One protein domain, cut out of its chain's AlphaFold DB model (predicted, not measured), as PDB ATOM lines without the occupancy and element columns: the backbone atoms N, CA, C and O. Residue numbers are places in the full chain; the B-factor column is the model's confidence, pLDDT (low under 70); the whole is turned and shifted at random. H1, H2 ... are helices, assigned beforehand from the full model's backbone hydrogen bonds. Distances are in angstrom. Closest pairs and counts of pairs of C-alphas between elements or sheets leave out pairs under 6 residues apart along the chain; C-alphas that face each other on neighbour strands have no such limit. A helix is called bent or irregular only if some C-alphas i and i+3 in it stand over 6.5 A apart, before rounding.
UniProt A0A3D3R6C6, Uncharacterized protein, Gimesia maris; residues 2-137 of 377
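AT A GLANCE: This is residues 2 to 137 of the 377 residues of an uncharacterized protein of Gimesia maris (UniProt A0A3D3R6C6). A long helix, H4, runs along much of a rod: H3 folds back on its first residues, 71 to 78, H1 crosses it at residues 89 to 96, and H2 spans from H1 to H3; beyond the last residues of H4, H5 stands across its line, in the same end of the rod as the first and last printed residues. The 136 printed residues, all helix by class, hold five named helices, H1 to H5, and no named strand. The whole is only just extended, close to loose, with a radius of gyration of the C-alphas of 21.8 A and spans of 68 by 31 by 28 A.

HOW THE PARTS SIT: After residues 2 to 26, H1, residues 27 to 38, touches H2, residues 41 to 60, through its residues 32 to 36 alone; the closest C-alphas, Arg 36 and Glu 44, are 5.9 A apart. They run opposite ways at a steep tilt of 49 degrees. H4, residues 71 to 101, is the hub. H1 touches it about perpendicular, at 77 degrees, with the C-alphas of Phe 31 and Ser 93 closest at 5.0 A. H2 and H4 only just touch, with 3 pairs of C-alphas within 8 A, Leu 59 and Ala 78 closest at 6.5 A, at a shallow tilt of 30 degrees, opposite ways. H3, residues 62 to 69, touches H4 at a steep tilt of 49 degrees, the C-alphas of Glu 66 and Gly 74 closest at 4.8 A. H5, residues 106 to 127, is close to H4 but not clearly touching: the closest C-alphas, Glu 100 and Tyr 106, are 7.1 A apart. H1 and H5 are apart. Every O i to N i+4 pair is within hydrogen-bond range in H4 and H5; 5 of 8 are in H1, 12 of 16 in H2 and 3 of 4 in H3.

IN THESE COORDINATES: H1 begins at C-alpha 27 (-23.312, 38.605, -18.716) and H5 ends at C-alpha 127 (-50.978, 54.384, -9.353). H1 is 17.5 A long, H2 29.0 A, H3 10.3 A, H4 44.6 A and H5 31.8 A. H1 and H2 are irregular: C-alphas 28 and 31 are 7.2 A apart, and C-alphas 42 and 45 are 7.4 A apart.

THE WHOLE: The two C-alphas farthest apart, Val 68 and Gln 126, are 68.6 A apart. The printed part has no cut, and the links between the named helices are tight. Residues 102 to 108, of which 106 to 108 belong to H5, stand free. Confidence is under 70 at residue 2 and residues 4 to 6.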
ATOM      1  N   ALA A   2     -47.183  35.194  -7.160       58.50
ATOM      2  CA  ALA A   2     -46.741  36.460  -7.753       58.50
ATOM      3  C   ALA A   2     -47.948  37.302  -8.198       58.50
ATOM      4  O   ALA A   2     -48.912  36.754  -8.716       58.50
ATOM      5  N   ASP A   3     -47.874  38.623  -8.015       70.69
ATOM      6  CA  ASP A   3     -48.973  39.556  -8.333       70.69
ATOM      7  C   ASP A   3     -49.153  39.817  -9.841       70.69
ATOM      8  O   ASP A   3     -50.084  40.509 -10.243       70.69
ATOM      9  N   LEU A   4     -48.270  39.256 -10.674       69.19
ATOM     10  CA  LEU A   4     -48.312  39.283 -12.137       69.19
ATOM     11  C   LEU A   4     -47.880  37.927 -12.698       69.19
ATOM     12  O   LEU A   4     -47.151  37.175 -12.038       69.19
ATOM     13  N   GLN A   5     -48.283  37.621 -13.936       69.44
ATOM     14  CA  GLN A   5     -47.755  36.441 -14.623       69.44
ATOM     15  C   GLN A   5     -46.265  36.628 -14.916       69.44
ATOM     16  O   GLN A   5     -45.824  37.722 -15.256       69.44
ATOM     17  N   ALA A   6     -45.479  35.549 -14.847       68.19
ATOM     18  CA  ALA A   6     -44.035  35.626 -15.082       68.19
ATOM     19  C   ALA A   6     -43.671  36.215 -16.462       68.19
ATOM     20  O   ALA A   6     -42.650  36.881 -16.590       68.19
ATOM     21  N   SER A   7     -44.521  36.019 -17.476       71.19
ATOM     22  CA  SER A   7     -44.375  36.591 -18.824       71.19
ATOM     23  C   SER A   7     -44.582  38.110 -18.893       71.19
ATOM     24  O   SER A   7     -44.168  38.735 -19.866       71.19
ATOM     25  N   GLU A   8     -45.224  38.709 -17.890       73.75
ATOM     26  CA  GLU A   8     -45.513  40.147 -17.822       73.75
ATOM     27  C   GLU A   8     -44.423  40.923 -17.064       73.75
ATOM     28  O   GLU A   8     -44.350  42.149 -17.169       73.75
ATOM     29  N   ILE A   9     -43.542  40.223 -16.339       77.38
ATOM     30  CA  ILE A   9     -42.429  40.815 -15.591       77.38
ATOM     31  C   ILE A   9     -41.307  41.166 -16.574       77.38
ATOM     32  O   ILE A   9     -40.543  40.306 -17.008       77.38
ATOM     33  N   LYS A  10     -41.216  42.447 -16.938       79.12
ATOM     34  CA  LYS A  10     -40.211  42.958 -17.891       79.12
ATOM     35  C   LYS A  10     -38.982  43.573 -17.227       79.12
ATOM     36  O   LYS A  10     -37.965  43.746 -17.889       79.12
ATOM     37  N   LEU A  11     -39.101  43.947 -15.957       83.69
ATOM     38  CA  LEU A  11     -38.080  44.661 -15.200       83.69
ATOM     39  C   LEU A  11     -37.735  43.878 -13.939       83.69
ATOM     40  O   LEU A  11     -38.577  43.156 -13.404       83.69
ATOM     41  N   GLU A  12     -36.503  44.035 -13.469       84.88
ATOM     42  CA  GLU A  12     -36.109  43.543 -12.153       84.88
ATOM     43  C   GLU A  12     -36.757  44.368 -11.033       84.88
ATOM     44  O   GLU A  12     -37.306  45.452 -11.257       84.88
ATOM     45  N   ALA A  13     -36.684  43.849  -9.807       86.25
ATOM     46  CA  ALA A  13     -37.070  44.613  -8.634       86.25
ATOM     47  C   ALA A  13     -36.211  45.891  -8.545       86.25
ATOM     48  O   ALA A  13     -35.015  45.839  -8.848       86.25
ATOM     49  N   PRO A  14     -36.783  47.033  -8.123       86.62
ATOM     50  CA  PRO A  14     -36.004  48.241  -7.889       86.62
ATOM     51  C   PRO A  14     -34.857  47.966  -6.911       86.62
ATOM     52  O   PRO A  14     -35.085  47.412  -5.837       86.62
ATOM     53  N   ALA A  15     -33.639  48.369  -7.274       83.75
ATOM     54  CA  ALA A  15     -32.487  48.236  -6.393       83.75
ATOM     55  C   ALA A  15     -32.652  49.160  -5.174       83.75
ATOM     56  O   ALA A  15     -32.679  50.385  -5.309       83.75
ATOM     57  N   ASP A  16     -32.765  48.566  -3.987       82.88
ATOM     58  CA  ASP A  16     -32.912  49.269  -2.716       82.88
ATOM     59  C   ASP A  16     -32.224  48.478  -1.600       82.88
ATOM     60  O   ASP A  16     -32.415  47.275  -1.482       82.88
ATOM     61  N   SER A  17     -31.451  49.152  -0.752       82.44
ATOM     62  CA  SER A  17     -30.818  48.541   0.425       82.44
ATOM     63  C   SER A  17     -31.802  48.006   1.476       82.44
ATOM     64  O   SER A  17     -31.425  47.167   2.294       82.44
ATOM     65  N   SER A  18     -33.047  48.491   1.497       81.12
ATOM     66  CA  SER A  18     -34.070  48.053   2.447       81.12
ATOM     67  C   SER A  18     -34.747  46.747   2.039       81.12
ATOM     68  O   SER A  18     -35.452  46.169   2.864       81.12
ATOM     69  N   ILE A  19     -34.553  46.291   0.798       82.69
ATOM     70  CA  ILE A  19     -35.183  45.103   0.215       82.69
ATOM     71  C   ILE A  19     -34.072  44.143  -0.225       82.69
ATOM     72  O   ILE A  19     -33.068  44.591  -0.776       82.69
ATOM     73  N   PRO A  20     -34.205  42.824  -0.009       79.06
ATOM     74  CA  PRO A  20     -33.241  41.867  -0.532       79.06
ATOM     75  C   PRO A  20     -33.119  41.997  -2.055       79.06
ATOM     76  O   PRO A  20     -34.054  41.702  -2.798       79.06
ATOM     77  N   TYR A  21     -31.954  42.447  -2.517       78.06
ATOM     78  CA  TYR A  21     -31.618  42.552  -3.931       78.06
ATOM     79  C   TYR A  21     -30.251  41.915  -4.163       78.06
ATOM     80  O   TYR A  21     -29.230  42.413  -3.678       78.06
ATOM     81  N   VAL A  22     -30.216  40.801  -4.897       76.56
ATOM     82  CA  VAL A  22     -28.953  40.204  -5.338       76.56
ATOM     83  C   VAL A  22     -28.559  40.847  -6.658       76.56
ATOM     84  O   VAL A  22     -29.105  40.526  -7.713       76.56
ATOM     85  N   ALA A  23     -27.592  41.759  -6.591       74.19
ATOM     86  CA  ALA A  23     -27.030  42.396  -7.772       74.19
ATOM     87  C   ALA A  23     -26.283  41.357  -8.618       74.19
ATOM     88  O   ALA A  23     -25.153  40.975  -8.301       74.19
ATOM     89  N   ARG A  24     -26.913  40.892  -9.702       79.44
ATOM     90  CA  ARG A  24     -26.259  40.029 -10.685       79.44
ATOM     91  C   ARG A  24     -25.661  40.903 -11.779       79.44
ATOM     92  O   ARG A  24     -26.411  41.588 -12.469       79.44
ATOM     93  N   PRO A  25     -24.332  40.902 -11.957       83.62
ATOM     94  CA  PRO A  25     -23.729  41.625 -13.062       83.62
ATOM     95  C   PRO A  25     -24.231  41.058 -14.391       83.62
ATOM     96  O   PRO A  25     -24.404  39.843 -14.541       83.62
ATOM     97  N   GLU A  26     -24.401  41.945 -15.364       85.38
ATOM     98  CA  GLU A  26     -24.720  41.558 -16.732       85.38
ATOM     99  C   GLU A  26     -23.684  40.577 -17.287       85.38
ATOM    100  O   GLU A  26     -22.503  40.595 -16.919       85.38
ATOM    101  N   TRP A  27     -24.118  39.723 -18.215       83.44
ATOM    102  CA  TRP A  27     -23.312  38.605 -18.716       83.44
ATOM    103  C   TRP A  27     -21.923  39.031 -19.229       83.44
ATOM    104  O   TRP A  27     -20.958  38.288 -19.067       83.44
ATOM    105  N   PHE A  28     -21.807  40.237 -19.794       83.88
ATOM    106  CA  PHE A  28     -20.568  40.764 -20.372       83.88
ATOM    107  C   PHE A  28     -19.577  41.318 -19.333       83.88
ATOM    108  O   PHE A  28     -18.394  41.431 -19.639       83.88
ATOM    109  N   VAL A  29     -20.016  41.634 -18.108       88.50
ATOM    110  CA  VAL A  29     -19.140  42.065 -16.993       88.50
ATOM    111  C   VAL A  29     -19.013  41.017 -15.891       88.50
ATOM    112  O   VAL A  29     -18.147  41.143 -15.024       88.50
ATOM    113  N   ARG A  30     -19.822  39.952 -15.926       88.94
ATOM    114  CA  ARG A  30     -19.817  38.908 -14.896       88.94
ATOM    115  C   ARG A  30     -18.437  38.308 -14.658       88.94
ATOM    116  O   ARG A  30     -18.037  38.170 -13.509       88.94
ATOM    117  N   PHE A  31     -17.689  37.991 -15.713       89.06
ATOM    118  CA  PHE A  31     -16.365  37.387 -15.550       89.06
ATOM    119  C   PHE A  31     -15.408  38.270 -14.733       89.06
ATOM    120  O   PHE A  31     -14.638  37.736 -13.945       89.06
ATOM    121  N   LEU A  32     -15.477  39.602 -14.870       86.62
ATOM    122  CA  LEU A  32     -14.655  40.535 -14.092       86.62
ATOM    123  C   LEU A  32     -15.085  40.565 -12.625       86.62
ATOM    124  O   LEU A  32     -14.235  40.560 -11.736       86.62
ATOM    125  N   PHE A  33     -16.398  40.572 -12.375       87.44
ATOM    126  CA  PHE A  33     -16.954  40.524 -11.024       87.44
ATOM    127  C   PHE A  33     -16.526  39.251 -10.284       87.44
ATOM    128  O   PHE A  33     -16.046  39.325  -9.156       87.44
ATOM    129  N   GLU A  34     -16.651  38.091 -10.927       88.50
ATOM    130  CA  GLU A  34     -16.274  36.800 -10.340       88.50
ATOM    131  C   GLU A  34     -14.750  36.695 -10.168       88.50
ATOM    132  O   GLU A  34     -14.268  36.282  -9.116       88.50
ATOM    133  N   LEU A  35     -13.974  37.146 -11.161       86.94
ATOM    134  CA  LEU A  35     -12.510  37.140 -11.107       86.94
ATOM    135  C   LEU A  35     -11.976  37.960  -9.925       86.94
ATOM    136  O   LEU A  35     -11.046  37.516  -9.254       86.94
ATOM    137  N   ARG A  36     -12.596  39.108  -9.617       86.75
ATOM    138  CA  ARG A  36     -12.269  39.915  -8.430       86.75
ATOM    139  C   ARG A  36     -12.447  39.140  -7.119       86.75
ATOM    140  O   ARG A  36     -11.668  39.346  -6.198       86.75
ATOM    141  N   HIS A  37     -13.445  38.264  -7.022       84.19
ATOM    142  CA  HIS A  37     -13.694  37.471  -5.811       84.19
ATOM    143  C   HIS A  37     -12.736  36.283  -5.663       84.19
ATOM    144  O   HIS A  37     -12.560  35.773  -4.558       84.19
ATOM    145  N   MET A  38     -12.109  35.839  -6.757       85.62
ATOM    146  CA  MET A  38     -11.151  34.727  -6.751       85.62
ATOM    147  C   MET A  38      -9.741  35.141  -6.322       85.62
ATOM    148  O   MET A  38      -8.917  34.273  -6.033       85.62
ATOM    149  N   VAL A  39      -9.442  36.442  -6.307       87.06
ATOM    150  CA  VAL A  39      -8.099  36.958  -6.034       87.06
ATOM    151  C   VAL A  39      -8.055  37.721  -4.709       87.06
ATOM    152  O   VAL A  39      -9.040  38.358  -4.332       87.06
ATOM    153  N   PRO A  40      -6.924  37.682  -3.981       89.44
ATOM    154  CA  PRO A  40      -6.731  38.520  -2.802       89.44
ATOM    155  C   PRO A  40      -6.927  40.005  -3.138       89.44
ATOM    156  O   PRO A  40      -6.610  40.441  -4.249       89.44
ATOM    157  N   LYS A  41      -7.423  40.797  -2.177       85.06
ATOM    158  CA  LYS A  41      -7.745  42.221  -2.395       85.06
ATOM    159  C   LYS A  41      -6.541  43.032  -2.879       85.06
ATOM    160  O   LYS A  41      -6.710  43.979  -3.639       85.06
ATOM    161  N   GLU A  42      -5.330  42.649  -2.486       89.94
ATOM    162  CA  GLU A  42      -4.082  43.315  -2.875       89.94
ATOM    163  C   GLU A  42      -3.778  43.152  -4.373       89.94
ATOM    164  O   GLU A  42      -3.107  43.990  -4.972       89.94
ATOM    165  N   MET A  43      -4.300  42.089  -4.992       87.81
ATOM    166  CA  MET A  43      -4.086  41.747  -6.401       87.81
ATOM    167  C   MET A  43      -5.225  42.223  -7.306       87.81
ATOM    168  O   MET A  43      -5.149  42.054  -8.524       87.81
ATOM    169  N   GLU A  44      -6.267  42.834  -6.735       86.19
ATOM    170  CA  GLU A  44      -7.467  43.237  -7.465       86.19
ATOM    171  C   GLU A  44      -7.120  44.142  -8.654       86.19
ATOM    172  O   GLU A  44      -7.483  43.823  -9.782       86.19
ATOM    173  N   VAL A  45      -6.350  45.213  -8.433       85.31
ATOM    174  CA  VAL A  45      -5.965  46.175  -9.486       85.31
ATOM    175  C   VAL A  45      -5.112  45.518 -10.572       85.31
ATOM    176  O   VAL A  45      -5.283  45.792 -11.763       85.31
ATOM    177  N   LEU A  46      -4.200  44.626 -10.180       87.06
ATOM    178  CA  LEU A  46      -3.340  43.925 -11.129       87.06
ATOM    179  C   LEU A  46      -4.182  43.076 -12.093       87.06
ATOM    180  O   LEU A  46      -3.951  43.071 -13.300       87.06
ATOM    181  N   VAL A  47      -5.186  42.380 -11.568       85.19
ATOM    182  CA  VAL A  47      -5.983  41.430 -12.343       85.19
ATOM    183  C   VAL A  47      -7.111  42.119 -13.117       85.19
ATOM    184  O   VAL A  47      -7.383  41.734 -14.252       85.19
ATOM    185  N   THR A  48      -7.745  43.154 -12.559       81.50
ATOM    186  CA  THR A  48      -8.891  43.825 -13.198       81.50
ATOM    187  C   THR A  48      -8.495  44.965 -14.140       81.50
ATOM    188  O   THR A  48      -9.268  45.271 -15.046       81.50
ATOM    189  N   ALA A  49      -7.305  45.561 -13.987       85.12
ATOM    190  CA  ALA A  49      -6.850  46.680 -14.821       85.12
ATOM    191  C   ALA A  49      -5.565  46.376 -15.611       85.12
ATOM    192  O   ALA A  49      -5.520  46.595 -16.824       85.12
ATOM    193  N   VAL A  50      -4.522  45.847 -14.959       88.88
ATOM    194  CA  VAL A  50      -3.211  45.646 -15.610       88.88
ATOM    195  C   VAL A  50      -3.246  44.476 -16.593       88.88
ATOM    196  O   VAL A  50      -2.778  44.624 -17.719       88.88
ATOM    197  N   LEU A  51      -3.833  43.338 -16.215       86.38
ATOM    198  CA  LEU A  51      -3.910  42.156 -17.079       86.38
ATOM    199  C   LEU A  51      -4.651  42.432 -18.407       86.38
ATOM    200  O   LEU A  51      -4.073  42.134 -19.457       86.38
ATOM    201  N   PRO A  52      -5.851  43.054 -18.429       84.81
ATOM    202  CA  PRO A  52      -6.473  43.487 -19.681       84.81
ATOM    203  C   PRO A  52      -5.586  44.437 -20.494       84.81
ATOM    204  O   PRO A  52      -5.485  44.282 -21.710       84.81
ATOM    205  N   GLY A  53      -4.893  45.376 -19.838       89.88
ATOM    206  CA  GLY A  53      -3.956  46.290 -20.495       89.88
ATOM    207  C   GLY A  53      -2.790  45.569 -21.180       89.88
ATOM    208  O   GLY A  53      -2.459  45.877 -22.324       89.88
ATOM    209  N   VAL A  54      -2.210  44.560 -20.525       91.00
ATOM    210  CA  VAL A  54      -1.144  43.722 -21.099       91.00
ATOM    211  C   VAL A  54      -1.666  42.905 -22.281       91.00
ATOM    212  O   VAL A  54      -1.008  42.854 -23.316       91.00
ATOM    213  N   ILE A  55      -2.858  42.309 -22.173       88.31
ATOM    214  CA  ILE A  55      -3.480  41.558 -23.275       88.31
ATOM    215  C   ILE A  55      -3.709  42.471 -24.488       88.31
ATOM    216  O   ILE A  55      -3.366  42.100 -25.611       88.31
ATOM    217  N   LEU A  56      -4.228  43.682 -24.269       89.25
ATOM    218  CA  LEU A  56      -4.414  44.673 -25.329       89.25
ATOM    219  C   LEU A  56      -3.081  45.107 -25.948       89.25
ATOM    220  O   LEU A  56      -3.000  45.221 -27.167       89.25
ATOM    221  N   ALA A  57      -2.029  45.288 -25.147       91.88
ATOM    222  CA  ALA A  57      -0.692  45.591 -25.658       91.88
ATOM    223  C   ALA A  57      -0.132  44.442 -26.516       91.88
ATOM    224  O   ALA A  57       0.421  44.689 -27.586       91.88
ATOM    225  N   VAL A  58      -0.322  43.183 -26.103       88.25
ATOM    226  CA  VAL A  58       0.070  42.004 -26.896       88.25
ATOM    227  C   VAL A  58      -0.674  41.974 -28.231       88.25
ATOM    228  O   VAL A  58      -0.041  41.760 -29.263       88.25
ATOM    229  N   LEU A  59      -1.986  42.234 -28.229       88.56
ATOM    230  CA  LEU A  59      -2.795  42.297 -29.450       88.56
ATOM    231  C   LEU A  59      -2.391  43.467 -30.357       88.56
ATOM    232  O   LEU A  59      -2.273  43.296 -31.567       88.56
ATOM    233  N   PHE A  60      -2.115  44.638 -29.783       92.12
ATOM    234  CA  PHE A  60      -1.635  45.809 -30.518       92.12
ATOM    235  C   PHE A  60      -0.282  45.554 -31.198       92.12
ATOM    236  O   PHE A  60      -0.020  46.075 -32.281       92.12
ATOM    237  N   LEU A  61       0.570  44.723 -30.592       90.75
ATOM    238  CA  LEU A  61       1.889  44.381 -31.120       90.75
ATOM    239  C   LEU A  61       1.875  43.264 -32.182       90.75
ATOM    240  O   LEU A  61       2.917  43.000 -32.785       90.75
ATOM    241  N   VAL A  62       0.720  42.651 -32.478       88.19
ATOM    242  CA  VAL A  62       0.587  41.583 -33.493       88.19
ATOM    243  C   VAL A  62       1.212  41.942 -34.850       88.19
ATOM    244  O   VAL A  62       2.025  41.144 -35.322       88.19
ATOM    245  N   PRO A  63       0.982  43.132 -35.444       85.62
ATOM    246  CA  PRO A  63       1.576  43.491 -36.737       85.62
ATOM    247  C   PRO A  63       3.114  43.523 -36.728       85.62
ATOM    248  O   PRO A  63       3.757  43.368 -37.766       85.62
ATOM    249  N   PHE A  64       3.731  43.736 -35.561       87.56
ATOM    250  CA  PHE A  64       5.185  43.713 -35.411       87.56
ATOM    251  C   PHE A  64       5.706  42.277 -35.312       87.56
ATOM    252  O   PHE A  64       6.715  41.951 -35.938       87.56
ATOM    253  N   TYR A  65       4.997  41.401 -34.593       82.88
ATOM    254  CA  TYR A  65       5.327  39.974 -34.533       82.88
ATOM    255  C   TYR A  65       5.207  39.302 -35.902       82.88
ATOM    256  O   TYR A  65       6.055  38.483 -36.251       82.88
ATOM    257  N   GLU A  66       4.213  39.688 -36.706       86.94
ATOM    258  CA  GLU A  66       4.037  39.188 -38.076       86.94
ATOM    259  C   GLU A  66       5.237  39.509 -38.971       86.94
ATOM    260  O   GLU A  66       5.674  38.650 -39.737       86.94
ATOM    261  N   LYS A  67       5.831  40.703 -38.830       84.88
ATOM    262  CA  LYS A  67       7.023  41.100 -39.598       84.88
ATOM    263  C   LYS A  67       8.277  40.307 -39.232       84.88
ATOM    264  O   LYS A  67       9.129  40.109 -40.089       84.88
ATOM    265  N   VAL A  68       8.414  39.892 -37.971       86.19
ATOM    266  CA  VAL A  68       9.638  39.246 -37.461       86.19
ATOM    267  C   VAL A  68       9.555  37.719 -37.527       86.19
ATOM    268  O   VAL A  68      10.533  37.063 -37.871       86.19
ATOM    269  N   LEU A  69       8.396  37.146 -37.200       84.06
ATOM    270  CA  LEU A  69       8.192  35.698 -37.052       84.06
ATOM    271  C   LEU A  69       7.340  35.094 -38.182       84.06
ATOM    272  O   LEU A  69       7.189  33.873 -38.260       84.06
ATOM    273  N   GLY A  70       6.796  35.936 -39.065       87.12
ATOM    274  CA  GLY A  70       5.919  35.557 -40.168       87.12
ATOM    275  C   GLY A  70       4.431  35.640 -39.815       87.12
ATOM    276  O   GLY A  70       4.013  35.399 -38.680       87.12
ATOM    277  N   GLU A  71       3.606  35.926 -40.824       84.25
ATOM    278  CA  GLU A  71       2.155  36.164 -40.698       84.25
ATOM    279  C   GLU A  71       1.412  35.036 -39.963       84.25
ATOM    280  O   GLU A  71       0.580  35.277 -39.091       84.25
ATOM    281  N   LYS A  72       1.768  33.777 -40.249       87.44
ATOM    282  CA  LYS A  72       1.143  32.601 -39.621       87.44
ATOM    283  C   LYS A  72       1.330  32.575 -38.101       87.44
ATOM    284  O   LYS A  72       0.485  32.025 -37.401       87.44
ATOM    285  N   TRP A  73       2.432  33.123 -37.586       84.81
ATOM    286  CA  TRP A  73       2.694  33.173 -36.149       84.81
ATOM    287  C   TRP A  73       1.906  34.284 -35.462       84.81
ATOM    288  O   TRP A  73       1.306  34.021 -34.421       84.81
ATOM    289  N   GLY A  74       1.823  35.475 -36.062       83.56
ATOM    290  CA  GLY A  74       0.982  36.556 -35.535       83.56
ATOM    291  C   GLY A  74      -0.497  36.174 -35.490       83.56
ATOM    292  O   GLY A  74      -1.134  36.314 -34.446       83.56
ATOM    293  N   GLN A  75      -1.006  35.547 -36.558       85.38
ATOM    294  CA  GLN A  75      -2.367  35.001 -36.591       85.38
ATOM    295  C   GLN A  75      -2.609  33.958 -35.492       85.38
ATOM    296  O   GLN A  75      -3.635  34.004 -34.818       85.38
ATOM    297  N   ARG A  76      -1.668  33.030 -35.264       89.69
ATOM    298  CA  ARG A  76      -1.787  32.032 -34.185       89.69
ATOM    299  C   ARG A  76      -1.862  32.687 -32.811       89.69
ATOM    300  O   ARG A  76      -2.708  32.289 -32.018       89.69
ATOM    301  N   VAL A  77      -1.018  33.682 -32.536       86.56
ATOM    302  CA  VAL A  77      -1.038  34.422 -31.263       86.56
ATOM    303  C   VAL A  77      -2.375  35.137 -31.080       86.56
ATOM    304  O   VAL A  77      -3.002  34.980 -30.035       86.56
ATOM    305  N   ALA A  78      -2.857  35.850 -32.101       85.69
ATOM    306  CA  ALA A  78      -4.147  36.534 -32.048       85.69
ATOM    307  C   ALA A  78      -5.313  35.557 -31.803       85.69
ATOM    308  O   ALA A  78      -6.149  35.803 -30.934       85.69
ATOM    309  N   ILE A  79      -5.336  34.416 -32.503       90.31
ATOM    310  CA  ILE A  79      -6.352  33.367 -32.317       90.31
ATOM    311  C   ILE A  79      -6.285  32.784 -30.903       90.31
ATOM    312  O   ILE A  79      -7.324  32.635 -30.267       90.31
ATOM    313  N   ILE A  80      -5.090  32.475 -30.389       91.19
ATOM    314  CA  ILE A  80      -4.913  31.928 -29.035       91.19
ATOM    315  C   ILE A  80      -5.407  32.920 -27.984       91.19
ATOM    316  O   ILE A  80      -6.139  32.521 -27.082       91.19
ATOM    317  N   VAL A  81      -5.047  34.200 -28.099       89.38
ATOM    318  CA  VAL A  81      -5.488  35.235 -27.153       89.38
ATOM    319  C   VAL A  81      -7.005  35.409 -27.213       89.38
ATOM    320  O   VAL A  81      -7.652  35.457 -26.170       89.38
ATOM    321  N   TYR A  82      -7.587  35.447 -28.412       89.12
ATOM    322  CA  TYR A  82      -9.026  35.627 -28.586       89.12
ATOM    323  C   TYR A  82      -9.833  34.415 -28.097       89.12
ATOM    324  O   TYR A  82     -10.697  34.549 -27.232       89.12
ATOM    325  N   VAL A  83      -9.532  33.215 -28.602       93.88
ATOM    326  CA  VAL A  83     -10.239  31.978 -28.231       93.88
ATOM    327  C   VAL A  83      -9.967  31.621 -26.773       93.88
ATOM    328  O   VAL A  83     -10.896  31.289 -26.042       93.88
ATOM    329  N   GLY A  84      -8.717  31.734 -26.321       92.69
ATOM    330  CA  GLY A  84      -8.342  31.512 -24.927       92.69
ATOM    331  C   GLY A  84      -9.041  32.491 -23.988       92.69
ATOM    332  O   GLY A  84      -9.609  32.067 -22.985       92.69
ATOM    333  N   GLY A  85      -9.091  33.776 -24.349       90.06
ATOM    334  CA  GLY A  85      -9.842  34.793 -23.618       90.06
ATOM    335  C   GLY A  85     -11.330  34.455 -23.514       90.06
ATOM    336  O   GLY A  85     -11.872  34.442 -22.412       90.06
ATOM    337  N   LEU A  86     -11.978  34.095 -24.628       91.25
ATOM    338  CA  LEU A  86     -13.388  33.684 -24.633       91.25
ATOM    339  C   LEU A  86     -13.647  32.445 -23.768       91.25
ATOM    340  O   LEU A  86     -14.642  32.412 -23.040       91.25
ATOM    341  N   LEU A  87     -12.763  31.444 -23.809       94.25
ATOM    342  CA  LEU A  87     -12.874  30.245 -22.975       94.25
ATOM    343  C   LEU A  87     -12.713  30.572 -21.486       94.25
ATOM    344  O   LEU A  87     -13.486  30.067 -20.675       94.25
ATOM    345  N   ILE A  88     -11.766  31.443 -21.124       90.50
ATOM    346  CA  ILE A  88     -11.558  31.888 -19.738       90.50
ATOM    347  C   ILE A  88     -12.775  32.678 -19.240       90.50
ATOM    348  O   ILE A  88     -13.318  32.354 -18.186       90.50
ATOM    349  N   ILE A  89     -13.247  33.663 -20.011       91.00
ATOM    350  CA  ILE A  89     -14.433  34.475 -19.686       91.00
ATOM    351  C   ILE A  89     -15.659  33.581 -19.482       91.00
ATOM    352  O   ILE A  89     -16.375  33.718 -18.484       91.00
ATOM    353  N   SER A  90     -15.880  32.640 -20.403       92.56
ATOM    354  CA  SER A  90     -17.012  31.710 -20.347       92.56
ATOM    355  C   SER A  90     -16.890  30.745 -19.171       92.56
ATOM    356  O   SER A  90     -17.874  30.501 -18.478       92.56
ATOM    357  N   GLY A  91     -15.685  30.233 -18.908       93.94
ATOM    358  CA  GLY A  91     -15.400  29.319 -17.804       93.94
ATOM    359  C   GLY A  91     -15.602  29.966 -16.434       93.94
ATOM    360  O   GLY A  91     -16.295  29.395 -15.593       93.94
ATOM    361  N   ILE A  92     -15.072  31.177 -16.228       92.06
ATOM    362  CA  ILE A  92     -15.258  31.950 -14.990       92.06
ATOM    363  C   ILE A  92     -16.741  32.280 -14.790       92.06
ATOM    364  O   ILE A  92     -17.280  32.054 -13.708       92.06
ATOM    365  N   SER A  93     -17.424  32.755 -15.836       91.31
ATOM    366  CA  SER A  93     -18.856  33.072 -15.757       91.31
ATOM    367  C   SER A  93     -19.689  31.831 -15.427       91.31
ATOM    368  O   SER A  93     -20.543  31.882 -14.547       91.31
ATOM    369  N   TRP A  94     -19.420  30.697 -16.080       93.19
ATOM    370  CA  TRP A  94     -20.098  29.432 -15.796       93.19
ATOM    371  C   TRP A  94     -19.858  28.957 -14.360       93.19
ATOM    372  O   TRP A  94     -20.806  28.545 -13.689       93.19
ATOM    373  N   TYR A  95     -18.618  29.049 -13.874       92.12
ATOM    374  CA  TYR A  95     -18.286  28.725 -12.490       92.12
ATOM    375  C   TYR A  95     -19.064  29.613 -11.508       92.12
ATOM    376  O   TYR A  95     -19.682  29.085 -10.586       92.12
ATOM    377  N   GLY A  96     -19.127  30.922 -11.764       89.19
ATOM    378  CA  GLY A  96     -19.936  31.870 -10.994       89.19
ATOM    379  C   GLY A  96     -21.422  31.498 -10.968       89.19
ATOM    380  O   GLY A  96     -21.997  31.356  -9.890       89.19
ATOM    381  N   ILE A  97     -22.035  31.237 -12.140       89.94
ATOM    382  CA  ILE A  97     -23.431  30.754 -12.241       89.94
ATOM    383  C   ILE A  97     -23.616  29.507 -11.368       89.94
ATOM    384  O   ILE A  97     -24.616  29.378 -10.658       89.94
ATOM    385  N   LYS A  98     -22.693  28.547 -11.473       93.06
ATOM    386  CA  LYS A  98     -22.797  27.260 -10.787       93.06
ATOM    387  C   LYS A  98     -22.729  27.442  -9.274       93.06
ATOM    388  O   LYS A  98     -23.559  26.867  -8.575       93.06
ATOM    389  N   MET A  99     -21.774  28.235  -8.792       89.31
ATOM    390  CA  MET A  99     -21.602  28.522  -7.368       89.31
ATOM    391  C   MET A  99     -22.838  29.209  -6.795       89.31
ATOM    392  O   MET A  99     -23.376  28.755  -5.788       89.31
ATOM    393  N   GLU A 100     -23.345  30.224  -7.490       88.19
ATOM    394  CA  GLU A 100     -24.554  30.942  -7.102       88.19
ATOM    395  C   GLU A 100     -25.772  30.009  -7.012       88.19
ATOM    396  O   GLU A 100     -26.455  29.973  -5.992       88.19
ATOM    397  N   ARG A 101     -26.005  29.180  -8.038       90.75
ATOM    398  CA  ARG A 101     -27.117  28.210  -8.061       90.75
ATOM    399  C   ARG A 101     -26.994  27.112  -7.006       90.75
ATOM    400  O   ARG A 101     -27.997  26.490  -6.670       90.75
ATOM    401  N   SER A 102     -25.780  26.842  -6.533       91.81
ATOM    402  CA  SER A 102     -25.515  25.871  -5.467       91.81
ATOM    403  C   SER A 102     -25.591  26.469  -4.062       91.81
ATOM    404  O   SER A 102     -25.491  25.725  -3.087       91.81
ATOM    405  N   ALA A 103     -25.747  27.792  -3.941       88.62
ATOM    406  CA  ALA A 103     -25.835  28.448  -2.649       88.62
ATOM    407  C   ALA A 103     -27.104  28.006  -1.893       88.62
ATOM    408  O   ALA A 103     -28.161  27.825  -2.512       88.62
ATOM    409  N   PRO A 104     -27.031  27.870  -0.555       85.75
ATOM    410  CA  PRO A 104     -28.220  27.717   0.272       85.75
ATOM    411  C   PRO A 104     -29.227  28.837  -0.015       85.75
ATOM    412  O   PRO A 104     -28.837  29.971  -0.289       85.75
ATOM    413  N   ASP A 105     -30.516  28.506   0.010       86.31
ATOM    414  CA  ASP A 105     -31.628  29.444  -0.190       86.31
ATOM    415  C   ASP A 105     -31.683  30.147  -1.564       86.31
ATOM    416  O   ASP A 105     -32.548  30.994  -1.779       86.31
ATOM    417  N   TYR A 106     -30.846  29.769  -2.548       89.06
ATOM    418  CA  TYR A 106     -30.852  30.372  -3.895       89.06
ATOM    419  C   TYR A 106     -32.250  30.393  -4.529       89.06
ATOM    420  O   TYR A 106     -32.683  31.413  -5.061       89.06
ATOM    421  N   ALA A 107     -32.978  29.274  -4.455       90.62
ATOM    422  CA  ALA A 107     -34.322  29.173  -5.020       90.62
ATOM    423  C   ALA A 107     -35.315  30.127  -4.332       90.62
ATOM    424  O   ALA A 107     -36.115  30.768  -5.015       90.62
ATOM    425  N   LEU A 108     -35.230  30.255  -3.003       90.00
ATOM    426  CA  LEU A 108     -36.068  31.165  -2.224       90.00
ATOM    427  C   LEU A 108     -35.749  32.620  -2.581       90.00
ATOM    428  O   LEU A 108     -36.648  33.336  -3.021       90.00
ATOM    429  N   ASN A 109     -34.478  33.016  -2.507       89.12
ATOM    430  CA  ASN A 109     -34.016  34.362  -2.856       89.12
ATOM    431  C   ASN A 109     -34.422  34.745  -4.284       89.12
ATOM    432  O   ASN A 109     -34.988  35.812  -4.518       89.12
ATOM    433  N   ARG A 110     -34.237  33.833  -5.247       87.81
ATOM    434  CA  ARG A 110     -34.647  34.074  -6.634       87.81
ATOM    435  C   ARG A 110     -36.160  34.241  -6.768       87.81
ATOM    436  O   ARG A 110     -36.614  35.095  -7.526       87.81
ATOM    437  N   SER A 111     -36.946  33.441  -6.049       88.44
ATOM    438  CA  SER A 111     -38.406  33.570  -6.055       88.44
ATOM    439  C   SER A 111     -38.879  34.895  -5.443       88.44
ATOM    440  O   SER A 111     -39.806  35.506  -5.972       88.44
ATOM    441  N   GLN A 112     -38.211  35.374  -4.387       89.25
ATOM    442  CA  GLN A 112     -38.514  36.645  -3.730       89.25
ATOM    443  C   GLN A 112     -38.199  37.838  -4.631       89.25
ATOM    444  O   GLN A 112     -39.039  38.717  -4.776       89.25
ATOM    445  N   GLU A 113     -37.046  37.852  -5.302       87.94
ATOM    446  CA  GLU A 113     -36.704  38.903  -6.272       87.94
ATOM    447  C   GLU A 113     -37.762  39.032  -7.373       87.94
ATOM    448  O   GLU A 113     -38.207  40.134  -7.690       87.94
ATOM    449  N   ILE A 114     -38.192  37.899  -7.939       88.31
ATOM    450  CA  ILE A 114     -39.242  37.865  -8.964       88.31
ATOM    451  C   ILE A 114     -40.567  38.366  -8.374       88.31
ATOM    452  O   ILE A 114     -41.284  39.121  -9.032       88.31
ATOM    453  N   ALA A 115     -40.888  37.999  -7.131       89.69
ATOM    454  CA  ALA A 115     -42.085  38.478  -6.448       89.69
ATOM    455  C   ALA A 115     -42.047  39.996  -6.196       89.69
ATOM    456  O   ALA A 115     -43.052  40.662  -6.437       89.69
ATOM    457  N   TYR A 116     -40.908  40.561  -5.783       91.88
ATOM    458  CA  TYR A 116     -40.733  42.006  -5.610       91.88
ATOM    459  C   TYR A 116     -40.799  42.757  -6.943       91.88
ATOM    460  O   TYR A 116     -41.436  43.806  -7.022       91.88
ATOM    461  N   ALA A 117     -40.212  42.205  -8.008       90.56
ATOM    462  CA  ALA A 117     -40.304  42.755  -9.358       90.56
ATOM    463  C   ALA A 117     -41.757  42.795  -9.860       90.56
ATOM    464  O   ALA A 117     -42.232  43.829 -10.342       90.56
ATOM    465  N   ALA A 118     -42.484  41.687  -9.683       91.75
ATOM    466  CA  ALA A 118     -43.904  41.594 -10.003       91.75
ATOM    467  C   ALA A 118     -44.724  42.594  -9.181       91.75
ATOM    468  O   ALA A 118     -45.549  43.318  -9.732       91.75
ATOM    469  N   ARG A 119     -44.460  42.676  -7.871       92.81
ATOM    470  CA  ARG A 119     -45.159  43.576  -6.953       92.81
ATOM    471  C   ARG A 119     -44.955  45.038  -7.327       92.81
ATOM    472  O   ARG A 119     -45.932  45.772  -7.419       92.81
ATOM    473  N   ALA A 120     -43.714  45.454  -7.573       92.94
ATOM    474  CA  ALA A 120     -43.395  46.825  -7.960       92.94
ATOM    475  C   ALA A 120     -44.066  47.193  -9.287       92.94
ATOM    476  O   ALA A 120     -44.677  48.253  -9.395       92.94
ATOM    477  N   SER A 121     -44.006  46.290 -10.270       91.94
ATOM    478  CA  SER A 121     -44.641  46.483 -11.578       91.94
ATOM    479  C   SER A 121     -46.164  46.591 -11.461       91.94
ATOM    480  O   SER A 121     -46.774  47.435 -12.114       91.94
ATOM    481  N   TRP A 122     -46.778  45.776 -10.601       92.50
ATOM    482  CA  TRP A 122     -48.213  45.833 -10.337       92.50
ATOM    483  C   TRP A 122     -48.610  47.126  -9.619       92.50
ATOM    484  O   TRP A 122     -49.515  47.819 -10.066       92.50
ATOM    485  N   LEU A 123     -47.901  47.520  -8.559       93.31
ATOM    486  CA  LEU A 123     -48.166  48.779  -7.853       93.31
ATOM    487  C   LEU A 123     -48.032  49.993  -8.788       93.31
ATOM    488  O   LEU A 123     -48.867  50.898  -8.753       93.31
ATOM    489  N   ALA A 124     -47.024  49.977  -9.665       93.19
ATOM    490  CA  ALA A 124     -46.834  51.001 -10.684       93.19
ATOM    491  C   ALA A 124     -47.972  51.026 -11.718       93.19
ATOM    492  O   ALA A 124     -48.319  52.098 -12.201       93.19
ATOM    493  N   SER A 125     -48.576  49.879 -12.056       91.38
ATOM    494  CA  SER A 125     -49.707  49.839 -12.993       91.38
ATOM    495  C   SER A 125     -51.001  50.396 -12.394       91.38
ATOM    496  O   SER A 125     -51.846  50.873 -13.146       91.38
ATOM    497  N   GLN A 126     -51.144  50.372 -11.064       90.69
ATOM    498  CA  GLN A 126     -52.313  50.930 -10.379       90.69
ATOM    499  C   GLN A 126     -52.237  52.454 -10.242       90.69
ATOM    500  O   GLN A 126     -53.204  53.144 -10.546       90.69
ATOM    501  N   ASN A 127     -51.093  52.981  -9.786       87.50
ATOM    502  CA  ASN A 127     -50.978  54.384  -9.353       87.50
ATOM    503  C   ASN A 127     -49.846  55.168 -10.044       87.50
ATOM    504  O   ASN A 127     -49.615  56.330  -9.715       87.50
ATOM    505  N   GLY A 128     -49.132  54.556 -10.992       91.38
ATOM    506  CA  GLY A 128     -47.923  55.122 -11.589       91.38
ATOM    507  C   GLY A 128     -46.687  54.994 -10.693       91.38
ATOM    508  O   GLY A 128     -46.738  54.473  -9.579       91.38
ATOM    509  N   VAL A 129     -45.544  55.465 -11.196       93.88
ATOM    510  CA  VAL A 129     -44.301  55.571 -10.417       93.88
ATOM    511  C   VAL A 129     -44.243  56.965  -9.788       93.88
ATOM    512  O   VAL A 129     -44.317  57.952 -10.524       93.88
ATOM    513  N   PRO A 130     -44.110  57.079  -8.458       93.94
ATOM    514  CA  PRO A 130     -44.095  58.373  -7.788       93.94
ATOM    515  C   PRO A 130     -42.741  59.099  -7.971       93.94
ATOM    516  O   PRO A 130     -41.753  58.463  -8.361       93.94
ATOM    517  N   PRO A 131     -42.658  60.418  -7.694       93.81
ATOM    518  CA  PRO A 131     -41.444  61.220  -7.901       93.81
ATOM    519  C   PRO A 131     -40.211  60.733  -7.126       93.81
ATOM    520  O   PRO A 131     -39.084  60.923  -7.578       93.81
ATOM    521  N   GLU A 132     -40.407  60.066  -5.987       91.69
ATOM    522  CA  GLU A 132     -39.350  59.462  -5.166       91.69
ATOM    523  C   GLU A 132     -38.732  58.208  -5.816       91.69
ATOM    524  O   GLU A 132     -37.768  57.637  -5.296       91.69
ATOM    525  N   GLY A 133     -39.293  57.760  -6.941       91.31
ATOM    526  CA  GLY A 133     -38.823  56.635  -7.737       91.31
ATOM    527  C   GLY A 133     -39.505  55.301  -7.403       91.31
ATOM    528  O   GLY A 133     -40.234  55.178  -6.414       91.31
ATOM    529  N   PRO A 134     -39.250  54.255  -8.211       89.94
ATOM    530  CA  PRO A 134     -39.981  52.986  -8.150       89.94
ATOM    531  C   PRO A 134     -39.733  52.185  -6.866       89.94
ATOM    532  O   PRO A 134     -40.602  51.432  -6.443       89.94
ATOM    533  N   ALA A 135     -38.590  52.371  -6.202       92.00
ATOM    534  CA  ALA A 135     -38.297  51.706  -4.932       92.00
ATOM    535  C   ALA A 135     -39.271  52.115  -3.809       92.00
ATOM    536  O   ALA A 135     -39.607  51.307  -2.943       92.00
ATOM    537  N   SER A 136     -39.796  53.345  -3.857       93.75
ATOM    538  CA  SER A 136     -40.771  53.824  -2.872       93.75
ATOM    539  C   SER A 136     -42.093  53.045  -2.901       93.75
ATOM    540  O   SER A 136     -42.747  52.941  -1.865       93.75
ATOM    541  N   LEU A 137     -42.455  52.441  -4.045       93.69
ATOM    542  CA  LEU A 137     -43.641  51.592  -4.169       93.69
ATOM    543  C   LEU A 137     -43.562  50.416  -3.196       93.69
ATOM    544  O   LEU A 137     -44.514  50.147  -2.474       93.69
TER     545      LEU A 137